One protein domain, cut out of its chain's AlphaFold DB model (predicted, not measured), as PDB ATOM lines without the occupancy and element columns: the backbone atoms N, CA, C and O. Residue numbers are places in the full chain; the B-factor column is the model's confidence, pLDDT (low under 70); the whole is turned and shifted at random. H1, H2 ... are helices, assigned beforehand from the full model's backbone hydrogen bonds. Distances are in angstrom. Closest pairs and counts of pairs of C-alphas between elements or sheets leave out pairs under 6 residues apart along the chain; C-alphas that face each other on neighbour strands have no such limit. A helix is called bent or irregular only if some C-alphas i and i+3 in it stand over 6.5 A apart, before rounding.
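AT A GLANCE: This is residues 6 to 77 of the 79 residues of an uncharacterized protein of Campylobacter rectus RM3267 (UniProt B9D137). The longest helix, H3, and H4 make a helical hairpin; H1, a link and little H2 run along it, H2 packing on H4, while residues 6 to 11 stick out at one end. The printed part has 72 residues, 53 of them in the four named helices, H1, H2, H3 and H4 in chain order, with no named strand; its class is all helix, and it is only just loose, close to compact, with a radius of gyration of the C-alphas of 13.6 A, a rod of 46 by 19 by 19 A.

IN THESE COORDINATES: H3, residues 35 to 54, spans 28.6 A from C-alpha 35 at (345.997, 474.978, 441.697). H4, residues 62 to 77, spans 23.9 A to C-alpha 77 at (338.350, 477.319, 445.072); it is irregular, C-alphas 66 and 69 being 7.0 A apart, with a kink of 36 degrees near residue 69. H1, residues 7 to 19, spans 18.2 A; H2, residues 27 to 30, 5.4 A.

HOW THE PARTS SIT: H3 and H4 touch, closest at C-alphas Ala 49 and Lys 63, 6.1 A, at a shallow tilt of 17 degrees, opposite ways. H2 touches H4 with H4's residues 69 to 73 alone, closest at C-alphas Pro 27 and Pro 69, 5.9 A. H1 is apart from H3. In H1 and H3 every O i to N i+4 pair is within hydrogen-bond range, in H4 10 of 12; H2 is too short for one.

THE WHOLE: The printed part has no cut and no long link. Residues 22 to 24 and 60 to 61 have pLDDT under 70.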
ATOM      1  N   ASN A   6     365.291 443.080 462.192       81.69
ATOM      2  CA  ASN A   6     365.073 442.659 460.828       81.69
ATOM      3  C   ASN A   6     364.827 443.928 459.995       81.69
ATOM      4  O   ASN A   6     364.059 444.803 460.394       81.69
ATOM      5  N   LYS A   7     365.489 444.058 458.840       78.00
ATOM      6  CA  LYS A   7     365.309 445.208 457.938       78.00
ATOM      7  C   LYS A   7     363.830 445.479 457.625       78.00
ATOM      8  O   LYS A   7     363.460 446.632 457.442       78.00
ATOM      9  N   PHE A   8     363.003 444.431 457.615       77.75
ATOM     10  CA  PHE A   8     361.560 444.529 457.414       77.75
ATOM     11  C   PHE A   8     360.827 445.113 458.632       77.75
ATOM     12  O   PHE A   8     359.970 445.966 458.452       77.75
ATOM     13  N   GLU A   9     361.206 444.738 459.857       78.88
ATOM     14  CA  GLU A   9     360.644 445.314 461.093       78.88
ATOM     15  C   GLU A   9     361.019 446.790 461.229       78.88
ATOM     16  O   GLU A   9     360.169 447.630 461.492       78.88
ATOM     17  N   ARG A  10     362.283 447.132 460.954       81.94
ATOM     18  CA  ARG A  10     362.728 448.529 460.988       81.94
ATOM     19  C   ARG A  10     362.025 449.380 459.932       81.94
ATOM     20  O   ARG A  10     361.694 450.527 460.209       81.94
ATOM     21  N   ALA A  11     361.828 448.841 458.729       79.88
ATOM     22  CA  ALA A  11     361.054 449.522 457.698       79.88
ATOM     23  C   ALA A  11     359.609 449.726 458.165       79.88
ATOM     24  O   ALA A  11     359.104 450.836 458.064       79.88
ATOM     25  N   HIS A  12     358.982 448.699 458.742       79.62
ATOM     26  CA  HIS A  12     357.629 448.798 459.273       79.62
ATOM     27  C   HIS A  12     357.491 449.898 460.334       79.62
ATOM     28  O   HIS A  12     356.614 450.749 460.208       79.62
ATOM     29  N   ASP A  13     358.384 449.935 461.322       82.31
ATOM     30  CA  ASP A  13     358.355 450.946 462.385       82.31
ATOM     31  C   ASP A  13     358.502 452.371 461.830       82.31
ATOM     32  O   ASP A  13     357.745 453.262 462.210       82.31
ATOM     33  N   ILE A  14     359.408 452.575 460.865       81.44
ATOM     34  CA  ILE A  14     359.575 453.871 460.188       81.44
ATOM     35  C   ILE A  14     358.293 454.270 459.447       81.44
ATOM     36  O   ILE A  14     357.890 455.428 459.506       81.44
ATOM     37  N   MET A  15     357.630 453.333 458.765       76.38
ATOM     38  CA  MET A  15     356.388 453.638 458.048       76.38
ATOM     39  C   MET A  15     355.237 453.966 458.997       76.38
ATOM     40  O   MET A  15     354.455 454.865 458.704       76.38
ATOM     41  N   VAL A  16     355.157 453.301 460.151       77.81
ATOM     42  CA  VAL A  16     354.183 453.641 461.197       77.81
ATOM     43  C   VAL A  16     354.451 455.039 461.756       77.81
ATOM     44  O   VAL A  16     353.510 455.809 461.939       77.81
ATOM     45  N   GLU A  17     355.708 455.406 461.997       81.00
ATOM     46  CA  GLU A  17     356.058 456.765 462.431       81.00
ATOM     47  C   GLU A  17     355.699 457.815 461.373       81.00
ATOM     48  O   GLU A  17     355.064 458.816 461.700       81.00
ATOM     49  N   LEU A  18     356.039 457.561 460.106       74.75
ATOM     50  CA  LEU A  18     355.729 458.458 458.991       74.75
ATOM     51  C   LEU A  18     354.227 458.598 458.747       74.75
ATOM     52  O   LEU A  18     353.784 459.688 458.407       74.75
ATOM     53  N   SER A  19     353.444 457.534 458.950       71.56
ATOM     54  CA  SER A  19     351.985 457.591 458.810       71.56
ATOM     55  C   SER A  19     351.372 458.648 459.730       71.56
ATOM     56  O   SER A  19     350.496 459.388 459.310       71.56
ATOM     57  N   ARG A  20     351.922 458.793 460.942       73.88
ATOM     58  CA  ARG A  20     351.458 459.729 461.973       73.88
ATOM     59  C   ARG A  20     352.073 461.120 461.854       73.88
ATOM     60  O   ARG A  20     351.775 461.982 462.682       73.88
ATOM     61  N   ALA A  21     352.987 461.326 460.909       73.19
ATOM     62  CA  ALA A  21     353.602 462.623 460.714       73.19
ATOM     63  C   ALA A  21     352.562 463.597 460.136       73.19
ATOM     64  O   ALA A  21     351.769 463.207 459.276       73.19
ATOM     65  N   PRO A  22     352.549 464.863 460.585       69.00
ATOM     66  CA  PRO A  22     351.695 465.866 459.972       69.00
ATOM     67  C   PRO A  22     352.073 466.043 458.497       69.00
ATOM     68  O   PRO A  22     353.211 465.784 458.090       69.00
ATOM     69  N   LEU A  23     351.118 466.522 457.699       69.50
ATOM     70  CA  LEU A  23     351.411 466.965 456.343       69.50
ATOM     71  C   LEU A  23     352.556 467.991 456.352       69.50
ATOM     72  O   LEU A  23     352.663 468.786 457.284       69.50
ATOM     73  N   PRO A  24     353.383 468.035 455.294       69.56
ATOM     74  CA  PRO A  24     354.461 469.016 455.173       69.56
ATOM     75  C   PRO A  24     353.957 470.459 454.978       69.56
ATOM     76  O   PRO A  24     354.773 471.352 454.771       69.56
ATOM     77  N   LEU A  25     352.638 470.671 455.002       73.94
ATOM     78  CA  LEU A  25     351.966 471.959 454.921       73.94
ATOM     79  C   LEU A  25     350.811 471.978 455.921       73.94
ATOM     80  O   LEU A  25     350.001 471.047 455.962       73.94
ATOM     81  N   GLU A  26     350.709 473.061 456.678       80.38
ATOM     82  CA  GLU A  26     349.536 473.352 457.493       80.38
ATOM     83  C   GLU A  26     348.326 473.649 456.585       80.38
ATOM     84  O   GLU A  26     348.490 474.217 455.499       80.38
ATOM     85  N   PRO A  27     347.081 473.363 457.014       76.44
ATOM     86  CA  PRO A  27     345.887 473.668 456.222       76.44
ATOM     87  C   PRO A  27     345.806 475.134 455.761       76.44
ATOM     88  O   PRO A  27     345.365 475.421 454.651       76.44
ATOM     89  N   ALA A  28     346.297 476.072 456.579       80.44
ATOM     90  CA  ALA A  28     346.356 477.494 456.235       80.44
ATOM     91  C   ALA A  28     347.338 477.810 455.087       80.44
ATOM     92  O   ALA A  28     347.177 478.812 454.391       80.44
ATOM     93  N   GLU A  29     348.351 476.968 454.876       86.69
ATOM     94  CA  GLU A  29     349.355 477.128 453.823       86.69
ATOM     95  C   GLU A  29     348.872 476.585 452.475       86.69
ATOM     96  O   GLU A  29     349.365 477.015 451.431       86.69
ATOM     97  N   LEU A  30     347.853 475.718 452.471       87.38
ATOM     98  CA  LEU A  30     347.231 475.218 451.243       87.38
ATOM     99  C   LEU A  30     346.628 476.355 450.407       87.38
ATOM    100  O   LEU A  30     346.680 476.306 449.182       87.38
ATOM    101  N   GLY A  31     346.133 477.421 451.042       85.88
ATOM    102  CA  GLY A  31     345.647 478.619 450.349       85.88
ATOM    103  C   GLY A  31     346.732 479.407 449.603       85.88
ATOM    104  O   GLY A  31     346.404 480.216 448.736       85.88
ATOM    105  N   ASN A  32     348.011 479.164 449.909       90.56
ATOM    106  CA  ASN A  32     349.145 479.910 449.359       90.56
ATOM    107  C   ASN A  32     349.806 479.222 448.156       90.56
ATOM    108  O   ASN A  32     350.667 479.828 447.517       90.56
ATOM    109  N   ILE A  33     349.425 477.981 447.836       91.44
ATOM    110  CA  ILE A  33     349.960 477.242 446.685       91.44
ATOM    111  C   ILE A  33     349.016 477.321 445.480       91.44
ATOM    112  O   ILE A  33     347.793 477.432 445.618       91.44
ATOM    113  N   SER A  34     349.572 477.249 444.272       92.56
ATOM    114  CA  SER A  34     348.800 477.272 443.023       92.56
ATOM    115  C   SER A  34     347.904 476.038 442.860       92.56
ATOM    116  O   SER A  34     348.152 474.991 443.453       92.56
ATOM    117  N   ASP A  35     346.881 476.121 442.001       91.75
ATOM    118  CA  ASP A  35     345.997 474.978 441.697       91.75
ATOM    119  C   ASP A  35     346.775 473.768 441.171       91.75
ATOM    120  O   ASP A  35     346.464 472.617 441.478       91.75
ATOM    121  N   ARG A  36     347.828 474.036 440.391       92.50
ATOM    122  CA  ARG A  36     348.724 473.004 439.873       92.50
ATOM    123  C   ARG A  36     349.479 472.306 441.001       92.50
ATOM    124  O   ARG A  36     349.576 471.082 440.989       92.50
ATOM    125  N   GLU A  37     350.026 473.067 441.945       91.94
ATOM    126  CA  GLU A  37     350.747 472.521 443.102       91.94
ATOM    127  C   GLU A  37     349.806 471.745 444.024       91.94
ATOM    128  O   GLU A  37     350.144 470.639 444.437       91.94
ATOM    129  N   LEU A  38     348.598 472.261 444.265       90.69
ATOM    130  CA  LEU A  38     347.574 471.588 445.063       90.69
ATOM    131  C   LEU A  38     347.142 470.256 444.429       90.69
ATOM    132  O   LEU A  38     347.074 469.230 445.107       90.69
ATOM    133  N   GLY A  39     346.920 470.237 443.110       91.00
ATOM    134  CA  GLY A  39     346.611 469.011 442.369       91.00
ATOM    135  C   GLY A  39     347.761 467.995 442.370       91.00
ATOM    136  O   GLY A  39     347.525 466.785 442.463       91.00
ATOM    137  N   PHE A  40     349.008 468.474 442.314       90.88
ATOM    138  CA  PHE A  40     350.194 467.623 442.406       90.88
ATOM    139  C   PHE A  40     350.356 467.018 443.807       90.88
ATOM    140  O   PHE A  40     350.621 465.820 443.926       90.88
ATOM    141  N   LEU A  41     350.150 467.818 444.857       89.06
ATOM    142  CA  LEU A  41     350.195 467.377 446.250       89.06
ATOM    143  C   LEU A  41     349.163 466.274 446.509       89.06
ATOM    144  O   LEU A  41     349.526 465.205 447.000       89.06
ATOM    145  N   ARG A  42     347.911 466.496 446.088       89.81
ATOM    146  CA  ARG A  42     346.834 465.500 446.166       89.81
ATOM    147  C   ARG A  42     347.238 464.175 445.517       89.81
ATOM    148  O   ARG A  42     347.227 463.141 446.178       89.81
ATOM    149  N   SER A  43     347.621 464.216 444.240       90.31
ATOM    150  CA  SER A  43     347.965 463.012 443.466       90.31
ATOM    151  C   SER A  43     349.150 462.257 444.075       90.31
ATOM    152  O   SER A  43     349.185 461.030 444.068       90.31
ATOM    153  N   SER A  44     350.122 462.992 444.625       88.44
ATOM    154  CA  SER A  44     351.298 462.405 445.270       88.44
ATOM    155  C   SER A  44     350.926 461.660 446.551       88.44
ATOM    156  O   SER A  44     351.386 460.541 446.757       88.44
ATOM    157  N   ILE A  45     350.080 462.257 447.396       85.19
ATOM    158  CA  ILE A  45     349.603 461.626 448.634       85.19
ATOM    159  C   ILE A  45     348.731 460.410 448.321       85.19
ATOM    160  O   ILE A  45     348.933 459.363 448.929       85.19
ATOM    161  N   GLU A  46     347.820 460.515 447.347       87.81
ATOM    162  CA  GLU A  46     346.994 459.388 446.892       87.81
ATOM    163  C   GLU A  46     347.874 458.208 446.448       87.81
ATOM    164  O   GLU A  46     347.712 457.101 446.956       87.81
ATOM    165  N   MET A  47     348.871 458.460 445.591       88.12
ATOM    166  CA  MET A  47     349.804 457.434 445.116       88.12
ATOM    167  C   MET A  47     350.628 456.811 446.253       88.12
ATOM    168  O   MET A  47     350.851 455.600 446.257       88.12
ATOM    169  N   MET A  48     351.101 457.620 447.207       84.06
ATOM    170  CA  MET A  48     351.843 457.113 448.364       84.06
ATOM    171  C   MET A  48     350.957 456.231 449.241       84.06
ATOM    172  O   MET A  48     351.363 455.121 449.564       84.06
ATOM    173  N   ALA A  49     349.747 456.679 449.579       81.81
ATOM    174  CA  ALA A  49     348.811 455.897 450.381       81.81
ATOM    175  C   ALA A  49     348.472 454.554 449.712       81.81
ATOM    176  O   ALA A  49     348.558 453.513 450.361       81.81
ATOM    177  N   ASP A  50     348.189 454.562 448.406       85.06
ATOM    178  CA  ASP A  50     347.875 453.348 447.642       85.06
ATOM    179  C   ASP A  50     349.064 452.376 447.586       85.06
ATOM    180  O   ASP A  50     348.900 451.159 447.714       85.06
ATOM    181  N   TYR A  51     350.286 452.897 447.436       84.19
ATOM    182  CA  TYR A  51     351.491 452.071 447.474       84.19
ATOM    183  C   TYR A  51     351.680 451.406 448.842       84.19
ATOM    184  O   TYR A  51     352.005 450.221 448.905       84.19
ATOM    185  N   LEU A  52     351.451 452.129 449.938       78.94
ATOM    186  CA  LEU A  52     351.595 451.582 451.290       78.94
ATOM    187  C   LEU A  52     350.531 450.538 451.617       78.94
ATOM    188  O   LEU A  52     350.877 449.487 452.164       78.94
ATOM    189  N   ASP A  53     349.290 450.769 451.201       81.12
ATOM    190  CA  ASP A  53     348.214 449.785 451.317       81.12
ATOM    191  C   ASP A  53     348.565 448.490 450.561       81.12
ATOM    192  O   ASP A  53     348.463 447.388 451.105       81.12
ATOM    193  N   SER A  54     349.138 448.605 449.352       83.81
ATOM    194  CA  SER A  54     349.592 447.446 448.562       83.81
ATOM    195  C   SER A  54     350.700 446.621 449.233       83.81
ATOM    196  O   SER A  54     350.843 445.425 448.967       83.81
ATOM    197  N   LEU A  55     351.480 447.243 450.121       80.06
ATOM    198  CA  LEU A  55     352.524 446.590 450.913       80.06
ATOM    199  C   LEU A  55     351.984 445.955 452.207       80.06
ATOM    200  O   LEU A  55     352.756 445.350 452.951       80.06
ATOM    201  N   GLY A  56     350.677 446.063 452.469       76.56
ATOM    202  CA  GLY A  56     350.022 445.528 453.661       76.56
ATOM    203  C   GLY A  56     350.099 446.446 454.881       76.56
ATOM    204  O   GLY A  56     349.840 445.985 455.994       76.56
ATOM    205  N   PHE A  57     350.460 447.722 454.699       76.50
ATOM    206  CA  PHE A  57     350.324 448.715 455.761       76.50
ATOM    207  C   PHE A  57     348.873 449.163 455.852       76.50
ATOM    208  O   PHE A  57     348.312 449.684 454.894       76.50
ATOM    209  N   ASP A  58     348.278 448.985 457.026       70.12
ATOM    210  CA  ASP A  58     346.904 449.394 457.277       70.12
ATOM    211  C   ASP A  58     346.813 450.914 457.458       70.12
ATOM    212  O   ASP A  58     347.063 451.445 458.541       70.12
ATOM    213  N   PHE A  59     346.461 451.606 456.376       70.12
ATOM    214  CA  PHE A  59     346.192 453.046 456.343       70.12
ATOM    215  C   PHE A  59     344.688 453.367 456.410       70.12
ATOM    216  O   PHE A  59     344.289 454.483 456.066       70.12
ATOM    217  N   ARG A  60     343.831 452.419 456.828       64.38
ATOM    218  CA  ARG A  60     342.367 452.599 456.835       64.38
ATOM    219  C   ARG A  60     341.960 453.876 457.579       64.38
ATOM    220  O   ARG A  60     342.177 453.994 458.781       64.38
ATOM    221  N   GLY A  61     341.348 454.815 456.855       68.12
ATOM    222  CA  GLY A  61     340.898 456.114 457.367       68.12
ATOM    223  C   GLY A  61     341.977 457.198 457.392       68.12
ATOM    224  O   GLY A  61     341.652 458.381 457.363       68.12
ATOM    225  N   HIS A  62     343.257 456.827 457.377       74.69
ATOM    226  CA  HIS A  62     344.359 457.784 457.438       74.69
ATOM    227  C   HIS A  62     344.581 458.487 456.096       74.69
ATOM    228  O   HIS A  62     344.902 459.671 456.055       74.69
ATOM    229  N   LYS A  63     344.345 457.781 454.984       77.50
ATOM    230  CA  LYS A  63     344.324 458.388 453.648       77.50
ATOM    231  C   LYS A  63     343.284 459.509 453.578       77.50
ATOM    232  O   LYS A  63     343.597 460.602 453.115       77.50
ATOM    233  N   GLU A  64     342.069 459.250 454.052       81.88
ATOM    234  CA  GLU A  64     340.979 460.225 454.067       81.88
ATOM    235  C   GLU A  64     341.278 461.403 455.001       81.88
ATOM    236  O   GLU A  64     341.068 462.546 454.605       81.88
ATOM    237  N   GLU A  65     341.814 461.147 456.199       82.31
ATOM    238  CA  GLU A  65     342.228 462.194 457.148       82.31
ATOM    239  C   GLU A  65     343.292 463.124 456.556       82.31
ATOM    240  O   GLU A  65     343.168 464.344 456.644       82.31
ATOM    241  N   VAL A  66     344.318 462.557 455.914       79.56
ATOM    242  CA  VAL A  66     345.407 463.323 455.296       79.56
ATOM    243  C   VAL A  66     344.915 464.094 454.067       79.56
ATOM    244  O   VAL A  66     345.355 465.214 453.826       79.56
ATOM    245  N   LEU A  67     343.999 463.534 453.277       85.25
ATOM    246  CA  LEU A  67     343.486 464.204 452.077       85.25
ATOM    247  C   LEU A  67     342.391 465.236 452.376       85.25
ATOM    248  O   LEU A  67     342.192 466.133 451.554       85.25
ATOM    249  N   MET A  68     341.715 465.158 453.528       89.12
ATOM    250  CA  MET A  68     340.586 466.033 453.868       89.12
ATOM    251  C   MET A  68     340.898 467.529 453.695       89.12
ATOM    252  O   MET A  68     340.168 468.184 452.952       89.12
ATOM    253  N   PRO A  69     342.002 468.082 454.243       88.75
ATOM    254  CA  PRO A  69     342.300 469.508 454.098       88.75
ATOM    255  C   PRO A  69     342.510 469.933 452.636       88.75
ATOM    256  O   PRO A  69     342.207 471.058 452.247       88.75
ATOM    257  N   ILE A  70     343.017 469.020 451.799       89.56
ATOM    258  CA  ILE A  70     343.231 469.269 450.369       89.56
ATOM    259  C   ILE A  70     341.896 469.271 449.621       89.56
ATOM    260  O   ILE A  70     341.687 470.116 448.750       89.56
ATOM    261  N   TYR A  71     340.987 468.349 449.950       89.94
ATOM    262  CA  TYR A  71     339.646 468.326 449.368       89.94
ATOM    263  C   TYR A  71     338.836 469.568 449.755       89.94
ATOM    264  O   TYR A  71     338.233 470.183 448.876       89.94
ATOM    265  N   GLU A  72     338.897 469.992 451.017       91.50
ATOM    266  CA  GLU A  72     338.259 471.226 451.491       91.50
ATOM    267  C   GLU A  72     338.767 472.462 450.734       91.50
ATOM    268  O   GLU A  72     337.975 473.293 450.282       91.50
ATOM    269  N   GLU A  73     340.084 472.574 450.536       91.12
ATOM    270  CA  GLU A  73     340.678 473.686 449.790       91.12
ATOM    271  C   GLU A  73     340.288 473.659 448.302       91.12
ATOM    272  O   GLU A  73     339.980 474.703 447.723       91.12
ATOM    273  N   LEU A  74     340.244 472.478 447.673       89.62
ATOM    274  CA  LEU A  74     339.785 472.329 446.288       89.62
ATOM    275  C   LEU A  74     338.318 472.746 446.128       89.62
ATOM    276  O   LEU A  74     337.991 473.466 445.183       89.62
ATOM    277  N   GLU A  75     337.441 472.338 447.049       90.19
ATOM    278  CA  GLU A  75     336.037 472.761 447.050       90.19
ATOM    279  C   GLU A  75     335.891 474.269 447.269       90.19
ATOM    280  O   GLU A  75     335.066 474.911 446.614       90.19
ATOM    281  N   ARG A  76     336.702 474.857 448.160       91.38
ATOM    282  CA  ARG A  76     336.703 476.302 448.422       91.38
ATOM    283  C   ARG A  76     337.032 477.112 447.169       91.38
ATOM    284  O   ARG A  76     336.441 478.167 446.984       91.38
ATOM    285  N   ARG A  77     337.948 476.635 446.319       89.38
ATOM    286  CA  ARG A  77     338.350 477.319 445.072       89.38
ATOM    287  C   ARG A  77     337.333 477.195 443.938       89.38
ATOM    288  O   ARG A  77     337.382 477.980 442.997       89.38
TER     289      ARG A  77